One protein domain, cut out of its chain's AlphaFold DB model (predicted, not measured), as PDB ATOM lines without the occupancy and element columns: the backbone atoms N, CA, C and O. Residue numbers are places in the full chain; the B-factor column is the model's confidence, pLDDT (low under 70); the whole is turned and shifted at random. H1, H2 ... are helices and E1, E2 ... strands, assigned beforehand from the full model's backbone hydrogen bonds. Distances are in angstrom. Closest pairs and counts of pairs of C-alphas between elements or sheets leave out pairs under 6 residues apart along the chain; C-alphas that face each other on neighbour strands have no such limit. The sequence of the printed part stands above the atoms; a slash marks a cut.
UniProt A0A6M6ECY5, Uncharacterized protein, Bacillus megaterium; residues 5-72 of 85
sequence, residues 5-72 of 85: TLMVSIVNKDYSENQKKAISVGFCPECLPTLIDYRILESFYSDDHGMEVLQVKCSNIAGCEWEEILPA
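What this domain is: This is residues 5 to 72 of the 85 residues of an uncharacterized protein of Bacillus megaterium (UniProt A0A6M6ECY5). A three-stranded antiparallel sheet forms a slab, and two short helices lie beyond its E3 edge, H1 beside E3 and H2 farther off, about perpendicular to H1. A long loop, residues 25 to 37, leads from H2 back to the start of E1. The printed part has 68 residues, with two named helices and then three named strands in the order H1, H2, E1, E2, E3; the class is mixed, helices and strands. The whole is compact, with a radius of gyration of the C-alphas of 11.6 A, and spans 34 by 24 by 17 A.

How they stand to each other: E1, residues 38 to 46, E2, residues 51 to 58, and E3, residues 67 to 71, form a meander, each strand the antiparallel neighbour of the one before. The hairpin E1 and E2 has N 39 and O 57 within hydrogen-bond range at 2.8 A. In the hairpin E2 and E3, N 54 and O 70 are 2.8 A apart. H1, residues 5 to 10, only grazes the sheet with its residues 6 to 10; its closest C-alphas to E3 are those of Met 7 and Pro 71, 6.5 A. H2, residues 17 to 24, is only just not on the sheet, with 4 pairs of C-alphas within 10 A, and is apart from E2 and E3. H1 and H2 are close but not clearly touching, the C-alphas of Met 7 and Lys 20 being 7.9 A apart, and their lines are about perpendicular at 77 degrees. In H1 and H2 every O i to N i+4 pair is within hydrogen-bond range.

Where its parts are: E1 is 20.3 A long and bends by 64 degrees at residue 41; E2 is 22.5 A and E3 13.5 A. H1 begins at C-alpha 5 (-20.171, -31.980, 38.645), and E3 ends at C-alpha 71 (-18.587, -22.040, 38.611).

The domain as a whole: The farthest C-alphas, Pro 33 and Asp 47, are 34.5 A apart. The printed part has no cut. The link H2 to E1 is long. Residues 5 to 10 and residue 12 have pLDDT under 70.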
ATOM      1  N   THR A   5     -18.817 -31.882  39.209       62.69
ATOM      2  CA  THR A   5     -20.171 -31.980  38.645       62.69
ATOM      3  C   THR A   5     -20.649 -30.622  38.137       62.69
ATOM      4  O   THR A   5     -21.219 -30.534  37.053       62.69
ATOM      5  N   LEU A   6     -20.358 -29.546  38.880       65.50
ATOM      6  CA  LEU A   6     -20.691 -28.176  38.475       65.50
ATOM      7  C   LEU A   6     -19.839 -27.709  37.289       65.50
ATOM      8  O   LEU A   6     -20.332 -27.001  36.409       65.50
ATOM      9  N   MET A   7     -18.577 -28.143  37.220       68.94
ATOM     10  CA  MET A   7     -17.746 -27.910  36.039       68.94
ATOM     11  C   MET A   7     -18.364 -28.510  34.777       68.94
ATOM     12  O   MET A   7     -18.360 -27.843  33.751       68.94
ATOM     13  N   VAL A   8     -18.928 -29.721  34.845       66.19
ATOM     14  CA  VAL A   8     -19.576 -30.364  33.688       66.19
ATOM     15  C   VAL A   8     -20.812 -29.586  33.221       66.19
ATOM     16  O   VAL A   8     -21.093 -29.557  32.029       66.19
ATOM     17  N   SER A   9     -21.538 -28.929  34.131       62.56
ATOM     18  CA  SER A   9     -22.734 -28.154  33.767       62.56
ATOM     19  C   SER A   9     -22.454 -26.805  33.098       62.56
ATOM     20  O   SER A   9     -23.327 -26.300  32.399       62.56
ATOM     21  N   ILE A  10     -21.273 -26.215  33.315       67.50
ATOM     22  CA  ILE A  10     -20.929 -24.877  32.796       67.50
ATOM     23  C   ILE A  10     -19.887 -24.966  31.680       67.50
ATOM     24  O   ILE A  10     -19.944 -24.221  30.704       67.50
ATOM     25  N   VAL A  11     -18.942 -25.898  31.789       72.88
ATOM     26  CA  VAL A  11     -17.850 -26.019  30.833       72.88
ATOM     27  C   VAL A  11     -18.167 -27.089  29.796       72.88
ATOM     28  O   VAL A  11     -18.128 -28.282  30.078       72.88
ATOM     29  N   ASN A  12     -18.389 -26.657  28.555       66.19
ATOM     30  CA  ASN A  12     -18.663 -27.528  27.402       66.19
ATOM     31  C   ASN A  12     -17.420 -28.267  26.853       66.19
ATOM     32  O   ASN A  12     -17.443 -28.755  25.723       66.19
ATOM     33  N   LYS A  13     -16.317 -28.332  27.609       76.25
ATOM     34  CA  LYS A  13     -15.079 -29.010  27.193       76.25
ATOM     35  C   LYS A  13     -14.888 -30.320  27.945       76.25
ATOM     36  O   LYS A  13     -15.030 -30.385  29.165       76.25
ATOM     37  N   ASP A  14     -14.482 -31.344  27.203       80.50
ATOM     38  CA  ASP A  14     -14.148 -32.659  27.746       80.50
ATOM     39  C   ASP A  14     -12.724 -32.644  28.326       80.50
ATOM     40  O   ASP A  14     -11.744 -33.022  27.682       80.50
ATOM     41  N   TYR A  15     -12.588 -32.095  29.534       85.38
ATOM     42  CA  TYR A  15     -11.325 -32.133  30.266       85.38
ATOM     43  C   TYR A  15     -11.043 -33.545  30.784       85.38
ATOM     44  O   TYR A  15     -11.913 -34.207  31.351       85.38
ATOM     45  N   SER A  16      -9.783 -33.971  30.703       89.19
ATOM     46  CA  SER A  16      -9.332 -35.169  31.414       89.19
ATOM     47  C   SER A  16      -9.475 -35.008  32.935       89.19
ATOM     48  O   SER A  16      -9.494 -33.895  33.463       89.19
ATOM     49  N   GLU A  17      -9.490 -36.115  33.678       86.31
ATOM     50  CA  GLU A  17      -9.580 -36.084  35.148       86.31
ATOM     51  C   GLU A  17      -8.454 -35.264  35.801       86.31
ATOM     52  O   GLU A  17      -8.683 -34.527  36.760       86.31
ATOM     53  N   ASN A  18      -7.241 -35.314  35.240       88.25
ATOM     54  CA  ASN A  18      -6.116 -34.514  35.726       88.25
ATOM     55  C   ASN A  18      -6.313 -33.017  35.464       88.25
ATOM     56  O   ASN A  18      -5.947 -32.200  36.306       88.25
ATOM     57  N   GLN A  19      -6.912 -32.654  34.331       90.00
ATOM     58  CA  GLN A  19      -7.244 -31.268  34.004       90.00
ATOM     59  C   GLN A  19      -8.377 -30.744  34.887       90.00
ATOM     60  O   GLN A  19      -8.237 -29.670  35.461       90.00
ATOM     61  N   LYS A  20      -9.447 -31.525  35.093       86.25
ATOM     62  CA  LYS A  20     -10.517 -31.185  36.047       86.25
ATOM     63  C   LYS A  20      -9.956 -30.964  37.451       86.25
ATOM     64  O   LYS A  20     -10.303 -29.990  38.114       86.25
ATOM     65  N   LYS A  21      -9.040 -31.836  37.884       85.19
ATOM     66  CA  LYS A  21      -8.351 -31.703  39.170       85.19
ATOM     67  C   LYS A  21      -7.463 -30.462  39.228       85.19
ATOM     68  O   LYS A  21      -7.459 -29.795  40.251       85.19
ATOM     69  N   ALA A  22      -6.718 -30.152  38.167       87.75
ATOM     70  CA  ALA A  22      -5.897 -28.945  38.098       87.75
ATOM     71  C   ALA A  22      -6.761 -27.684  38.234       87.75
ATOM     72  O   ALA A  22      -6.463 -26.824  39.060       87.75
ATOM     73  N   ILE A  23      -7.882 -27.631  37.511       88.31
ATOM     74  CA  ILE A  23      -8.813 -26.505  37.571       88.31
ATOM     75  C   ILE A  23      -9.414 -26.365  38.975       88.31
ATOM     76  O   ILE A  23      -9.446 -25.267  39.521       88.31
ATOM     77  N   SER A  24      -9.826 -27.466  39.613       82.50
ATOM     78  CA  SER A  24     -10.452 -27.408  40.942       82.50
ATOM     79  C   SER A  24      -9.523 -26.894  42.050       82.50
ATOM     80  O   SER A  24     -10.016 -26.422  43.083       82.50
ATOM     81  N   VAL A  25      -8.202 -26.946  41.834       85.00
ATOM     82  CA  VAL A  25      -7.180 -26.435  42.759       85.00
ATOM     83  C   VAL A  25      -6.529 -25.117  42.316       85.00
ATOM     84  O   VAL A  25      -5.655 -24.634  43.029       85.00
ATOM     85  N   GLY A  26      -6.947 -24.510  41.198       87.69
ATOM     86  CA  GLY A  26      -6.455 -23.190  40.775       87.69
ATOM     87  C   GLY A  26      -5.435 -23.169  39.629       87.69
ATOM     88  O   GLY A  26      -4.899 -22.107  39.322       87.69
ATOM     89  N   PHE A  27      -5.163 -24.301  38.976       92.00
ATOM     90  CA  PHE A  27      -4.179 -24.396  37.893       92.00
ATOM     91  C   PHE A  27      -4.817 -24.464  36.506       92.00
ATOM     92  O   PHE A  27      -5.890 -25.031  36.303       92.00
ATOM     93  N   CYS A  28      -4.114 -23.902  35.525       92.56
ATOM     94  CA  CYS A  28      -4.467 -23.979  34.122       92.56
ATOM     95  C   CYS A  28      -4.356 -25.433  33.616       92.56
ATOM     96  O   CYS A  28      -3.283 -26.036  33.715       92.56
ATOM     97  N   PRO A  29      -5.426 -25.991  33.023       92.38
ATOM     98  CA  PRO A  29      -5.438 -27.366  32.525       92.38
ATOM     99  C   PRO A  29      -4.552 -27.563  31.288       92.38
ATOM    100  O   PRO A  29      -4.053 -28.663  31.064       92.38
ATOM    101  N   GLU A  30      -4.336 -26.508  30.499       93.06
ATOM    102  CA  GLU A  30      -3.567 -26.550  29.248       93.06
ATOM    103  C   GLU A  30      -2.054 -26.445  29.471       93.06
ATOM    104  O   GLU A  30      -1.270 -26.745  28.578       93.06
ATOM    105  N   CYS A  31      -1.619 -26.023  30.661       93.62
ATOM    106  CA  CYS A  31      -0.196 -25.957  30.992       93.62
ATOM    107  C   CYS A  31       0.344 -27.258  31.591       93.62
ATOM    108  O   CYS A  31       1.554 -27.371  31.779       93.62
ATOM    109  N   LEU A  32      -0.509 -28.249  31.874       90.75
ATOM    110  CA  LEU A  32      -0.059 -29.516  32.441       90.75
ATOM    111  C   LEU A  32       1.000 -30.193  31.545       90.75
ATOM    112  O   LEU A  32       0.849 -30.221  30.325       90.75
ATOM    113  N   PRO A  33       2.064 -30.774  32.134       90.69
ATOM    114  CA  PRO A  33       2.283 -30.991  33.570       90.69
ATOM    115  C   PRO A  33       2.880 -29.788  34.323       90.69
ATOM    116  O   PRO A  33       3.076 -29.867  35.535       90.69
ATOM    117  N   THR A  34       3.190 -28.685  33.642       90.81
ATOM    118  CA  THR A  34       3.665 -27.455  34.278       90.81
ATOM    119  C   THR A  34       2.509 -26.795  35.033       90.81
ATOM    120  O   THR A  34       1.556 -26.292  34.442       90.81
ATOM    121  N   LEU A  35       2.578 -26.814  36.365       90.19
ATOM    122  CA  LEU A  35       1.560 -26.220  37.234       90.19
ATOM    123  C   LEU A  35       1.635 -24.692  37.162       90.19
ATOM    124  O   LEU A  35       2.376 -24.059  37.909       90.19
ATOM    125  N   ILE A  36       0.896 -24.117  36.220       93.88
ATOM    126  CA  ILE A  36       0.724 -22.675  36.070       93.88
ATOM    127  C   ILE A  36      -0.643 -22.304  36.618       93.88
ATOM    128  O   ILE A  36      -1.645 -22.869  36.188       93.88
ATOM    129  N   ASP A  37      -0.700 -21.343  37.533       93.25
ATOM    130  CA  ASP A  37      -1.965 -20.852  38.074       93.25
ATOM    131  C   ASP A  37      -2.813 -20.188  36.987       93.25
ATOM    132  O   ASP A  37      -2.300 -19.524  36.078       93.25
ATOM    133  N   TYR A  38      -4.132 -20.287  37.105       93.12
ATOM    134  CA  TYR A  38      -5.007 -19.331  36.443       93.12
ATOM    135  C   TYR A  38      -5.335 -18.173  37.382       93.12
ATOM    136  O   TYR A  38      -5.330 -18.300  38.603       93.12
ATOM    137  N   ARG A  39      -5.664 -17.028  36.799       92.19
ATOM    138  CA  ARG A  39      -6.158 -15.853  37.515       92.19
ATOM    139  C   ARG A  39      -7.638 -15.653  37.230       92.19
ATOM    140  O   ARG A  39      -8.097 -15.917  36.120       92.19
ATOM    141  N   ILE A  40      -8.362 -15.152  38.223       92.19
ATOM    142  CA  ILE A  40      -9.745 -14.702  38.063       92.19
ATOM    143  C   ILE A  40      -9.694 -13.293  37.469       92.19
ATOM    144  O   ILE A  40      -9.021 -12.422  38.018       92.19
ATOM    145  N   LEU A  41     -10.351 -13.093  36.330       92.62
ATOM    146  CA  LEU A  41     -10.489 -11.787  35.691       92.62
ATOM    147  C   LEU A  41     -11.705 -11.049  36.244       92.62
ATOM    148  O   LEU A  41     -11.596  -9.892  36.638       92.62
ATOM    149  N   GLU A  42     -12.838 -11.744  36.296       92.44
ATOM    150  CA  GLU A  42     -14.115 -11.195  36.731       92.44
ATOM    151  C   GLU A  42     -14.957 -12.277  37.418       92.44
ATOM    152  O   GLU A  42     -14.799 -13.472  37.156       92.44
ATOM    153  N   SER A  43     -15.846 -11.839  38.308       90.88
ATOM    154  CA  SER A  43     -16.889 -12.653  38.924       90.88
ATOM    155  C   SER A  43     -18.232 -11.995  38.642       90.88
ATOM    156  O   SER A  43     -18.398 -10.812  38.937       90.88
ATOM    157  N   PHE A  44     -19.188 -12.746  38.101       89.94
ATOM    158  CA  PHE A  44     -20.522 -12.236  37.786       89.94
ATOM    159  C   PHE A  44     -21.592 -13.317  37.952       89.94
ATOM    160  O   PHE A  44     -21.297 -14.511  37.961       89.94
ATOM    161  N   TYR A  45     -22.847 -12.897  38.112       87.06
ATOM    162  CA  TYR A  45     -23.981 -13.815  38.152       87.06
ATOM    163  C   TYR A  45     -24.393 -14.182  36.723       87.06
ATOM    164  O   TYR A  45     -24.639 -13.299  35.904       87.06
ATOM    165  N   SER A  46     -24.438 -15.477  36.415       85.75
ATOM    166  CA  SER A  46     -24.947 -15.990  35.146       85.75
ATOM    167  C   SER A  46     -26.417 -16.355  35.306       85.75
ATOM    168  O   SER A  46     -26.740 -17.327  35.990       85.75
ATOM    169  N   ASP A  47     -27.301 -15.598  34.653       83.94
ATOM    170  CA  ASP A  47     -28.740 -15.889  34.636       83.94
ATOM    171  C   ASP A  47     -29.038 -17.236  33.953       83.94
ATOM    172  O   ASP A  47     -29.883 -17.992  34.428       83.94
ATOM    173  N   ASP A  48     -28.284 -17.579  32.901       83.81
ATOM    174  CA  ASP A  48     -28.425 -18.838  32.154       83.81
ATOM    175  C   ASP A  48     -28.156 -20.074  33.026       83.81
ATOM    176  O   ASP A  48     -28.793 -21.117  32.866       83.81
ATOM    177  N   HIS A  49     -27.212 -19.960  33.963       78.56
ATOM    178  CA  HIS A  49     -26.833 -21.040  34.875       78.56
ATOM    179  C   HIS A  49     -27.419 -20.876  36.287       78.56
ATOM    180  O   HIS A  49     -27.255 -21.765  37.125       78.56
ATOM    181  N   GLY A  50     -28.096 -19.756  36.566       82.06
ATOM    182  CA  GLY A  50     -28.691 -19.436  37.863       82.06
ATOM    183  C   GLY A  50     -27.683 -19.354  39.016       82.06
ATOM    184  O   GLY A  50     -28.040 -19.646  40.161       82.06
ATOM    185  N   MET A  51     -26.420 -19.005  38.745       83.56
ATOM    186  CA  MET A  51     -25.361 -18.974  39.761       83.56
ATOM    187  C   MET A  51     -24.234 -17.990  39.455       83.56
ATOM    188  O   MET A  51     -24.053 -17.555  38.321       83.56
ATOM    189  N   GLU A  52     -23.431 -17.680  40.474       85.88
ATOM    190  CA  GLU A  52     -22.179 -16.949  40.287       85.88
ATOM    191  C   GLU A  52     -21.150 -17.797  39.533       85.88
ATOM    192  O   GLU A  52     -20.922 -18.976  39.838       85.88
ATOM    193  N   VAL A  53     -20.499 -17.165  38.564       89.44
ATOM    194  CA  VAL A  53     -19.436 -17.730  37.740       89.44
ATOM    195  C   VAL A  53     -18.204 -16.826  37.758       89.44
ATOM    196  O   VAL A  53     -18.274 -15.639  38.074       89.44
ATOM    197  N   LEU A  54     -17.061 -17.412  37.427       90.31
ATOM    198  CA  LEU A  54     -15.763 -16.764  37.353       90.31
ATOM    199  C   LEU A  54     -15.268 -16.838  35.917       90.31
ATOM    200  O   LEU A  54     -15.091 -17.936  35.391       90.31
ATOM    201  N   GLN A  55     -14.964 -15.696  35.312       92.19
ATOM    202  CA  GLN A  55     -14.133 -15.681  34.114       92.19
ATOM    203  C   GLN A  55     -12.677 -15.811  34.552       92.19
ATOM    204  O   GLN A  55     -12.159 -14.973  35.295       92.19
ATOM    205  N   VAL A  56     -12.009 -16.867  34.107       92.12
ATOM    206  CA  VAL A  56     -10.623 -17.162  34.468       92.12
ATOM    207  C   VAL A  56      -9.742 -17.227  33.237       92.12
ATOM    208  O   VAL A  56     -10.191 -17.597  32.158       92.12
ATOM    209  N   LYS A  57      -8.461 -16.901  33.408       94.69
ATOM    210  CA  LYS A  57      -7.456 -16.970  32.345       94.69
ATOM    211  C   LYS A  57      -6.147 -17.532  32.866       94.69
ATOM    212  O   LYS A  57      -5.767 -17.254  34.002       94.69
ATOM    213  N   CYS A  58      -5.429 -18.284  32.041       95.25
ATOM    214  CA  CYS A  58      -4.090 -18.751  32.378       95.25
ATOM    215  C   CYS A  58      -3.150 -17.576  32.695       95.25
ATOM    216  O   CYS A  58      -3.166 -16.547  32.015       95.25
ATOM    217  N   SER A  59      -2.301 -17.732  33.712       94.94
ATOM    218  CA  SER A  59      -1.297 -16.716  34.049       94.94
ATOM    219  C   SER A  59      -0.118 -16.704  33.074       94.94
ATOM    220  O   SER A  59       0.537 -15.671  32.928       94.94
ATOM    221  N   ASN A  60       0.137 -17.804  32.355       93.81
ATOM    222  CA  ASN A  60       1.116 -17.842  31.267       93.81
ATOM    223  C   ASN A  60       0.534 -17.228  29.983       93.81
ATOM    224  O   ASN A  60       0.318 -17.913  28.986       93.81
ATOM    225  N   ILE A  61       0.313 -15.915  30.005       88.00
ATOM    226  CA  ILE A  61      -0.294 -15.167  28.894       88.00
ATOM    227  C   ILE A  61       0.516 -15.215  27.589       88.00
ATOM    228  O   ILE A  61      -0.022 -14.913  26.532       88.00
ATOM    229  N   ALA A  62       1.807 -15.552  27.658       88.38
ATOM    230  CA  ALA A  62       2.693 -15.600  26.497       88.38
ATOM    231  C   ALA A  62       2.674 -16.961  25.785       88.38
ATOM    232  O   ALA A  62       3.002 -17.034  24.605       88.38
ATOM    233  N   GLY A  63       2.331 -18.035  26.502       89.12
ATOM    234  CA  GLY A  63       2.394 -19.406  25.989       89.12
ATOM    235  C   GLY A  63       1.095 -20.193  26.119       89.12
ATOM    236  O   GLY A  63       1.079 -21.373  25.784       89.12
ATOM    237  N   CYS A  64       0.027 -19.586  26.636       90.94
ATOM    238  CA  CYS A  64      -1.253 -20.245  26.839       90.94
ATOM    239  C   CYS A  64      -2.406 -19.241  26.729       90.94
ATOM    240  O   CYS A  64      -2.503 -18.292  27.505       90.94
ATOM    241  N   GLU A  65      -3.313 -19.485  25.783       92.12
ATOM    242  CA  GLU A  65      -4.498 -18.648  25.544       92.12
ATOM    243  C   GLU A  65      -5.738 -19.147  26.291       92.12
ATOM    244  O   GLU A  65      -6.846 -18.679  26.042       92.12
ATOM    245  N   TRP A  66      -5.565 -20.103  27.207       93.44
ATOM    246  CA  TRP A  66      -6.679 -20.684  27.939       93.44
ATOM    247  C   TRP A  66      -7.416 -19.624  28.757       93.44
ATOM    248  O   TRP A  66      -6.844 -18.974  29.639       93.44
ATOM    249  N   GLU A  67      -8.698 -19.492  28.456       92.62
ATOM    250  CA  GLU A  67      -9.665 -18.633  29.114       92.62
ATOM    251  C   GLU A  67     -10.991 -19.396  29.167       92.62
ATOM    252  O   GLU A  67     -11.357 -20.065  28.197       92.62
ATOM    253  N   GLU A  68     -11.663 -19.368  30.315       90.88
ATOM    254  CA  GLU A  68     -12.858 -20.177  30.551       90.88
ATOM    255  C   GLU A  68     -13.786 -19.522  31.575       90.88
ATOM    256  O   GLU A  68     -13.349 -18.723  32.407       90.88
ATOM    257  N   ILE A  69     -15.064 -19.900  31.538       90.12
ATOM    258  CA  ILE A  69     -16.029 -19.575  32.589       90.12
ATOM    259  C   ILE A  69     -16.161 -20.783  33.511       90.12
ATOM    260  O   ILE A  69     -16.494 -21.883  33.078       90.12
ATOM    261  N   LEU A  70     -15.900 -20.583  34.798       88.44
ATOM    262  CA  LEU A  70     -15.990 -21.619  35.820       88.44
ATOM    263  C   LEU A  70     -17.097 -21.298  36.827       88.44
ATOM    264  O   LEU A  70     -17.364 -20.126  37.078       88.44
ATOM    265  N   PRO A  71     -17.706 -22.300  37.479       86.75
ATOM    266  CA  PRO A  71     -18.587 -22.040  38.611       86.75
ATOM    267  C   PRO A  71     -17.815 -21.314  39.722       86.75
ATOM    268  O   PRO A  71     -16.750 -21.775  40.136       86.75
ATOM    269  N   ALA A  72     -18.363 -20.221  40.260       79.31
ATOM    270  CA  ALA A  72     -17.805 -19.581  41.456       79.31
ATOM    271  C   ALA A  72     -18.086 -20.405  42.717       79.31
ATOM    272  O   ALA A  72     -17.378 -20.289  43.723       79.31
TER     273      ALA A  72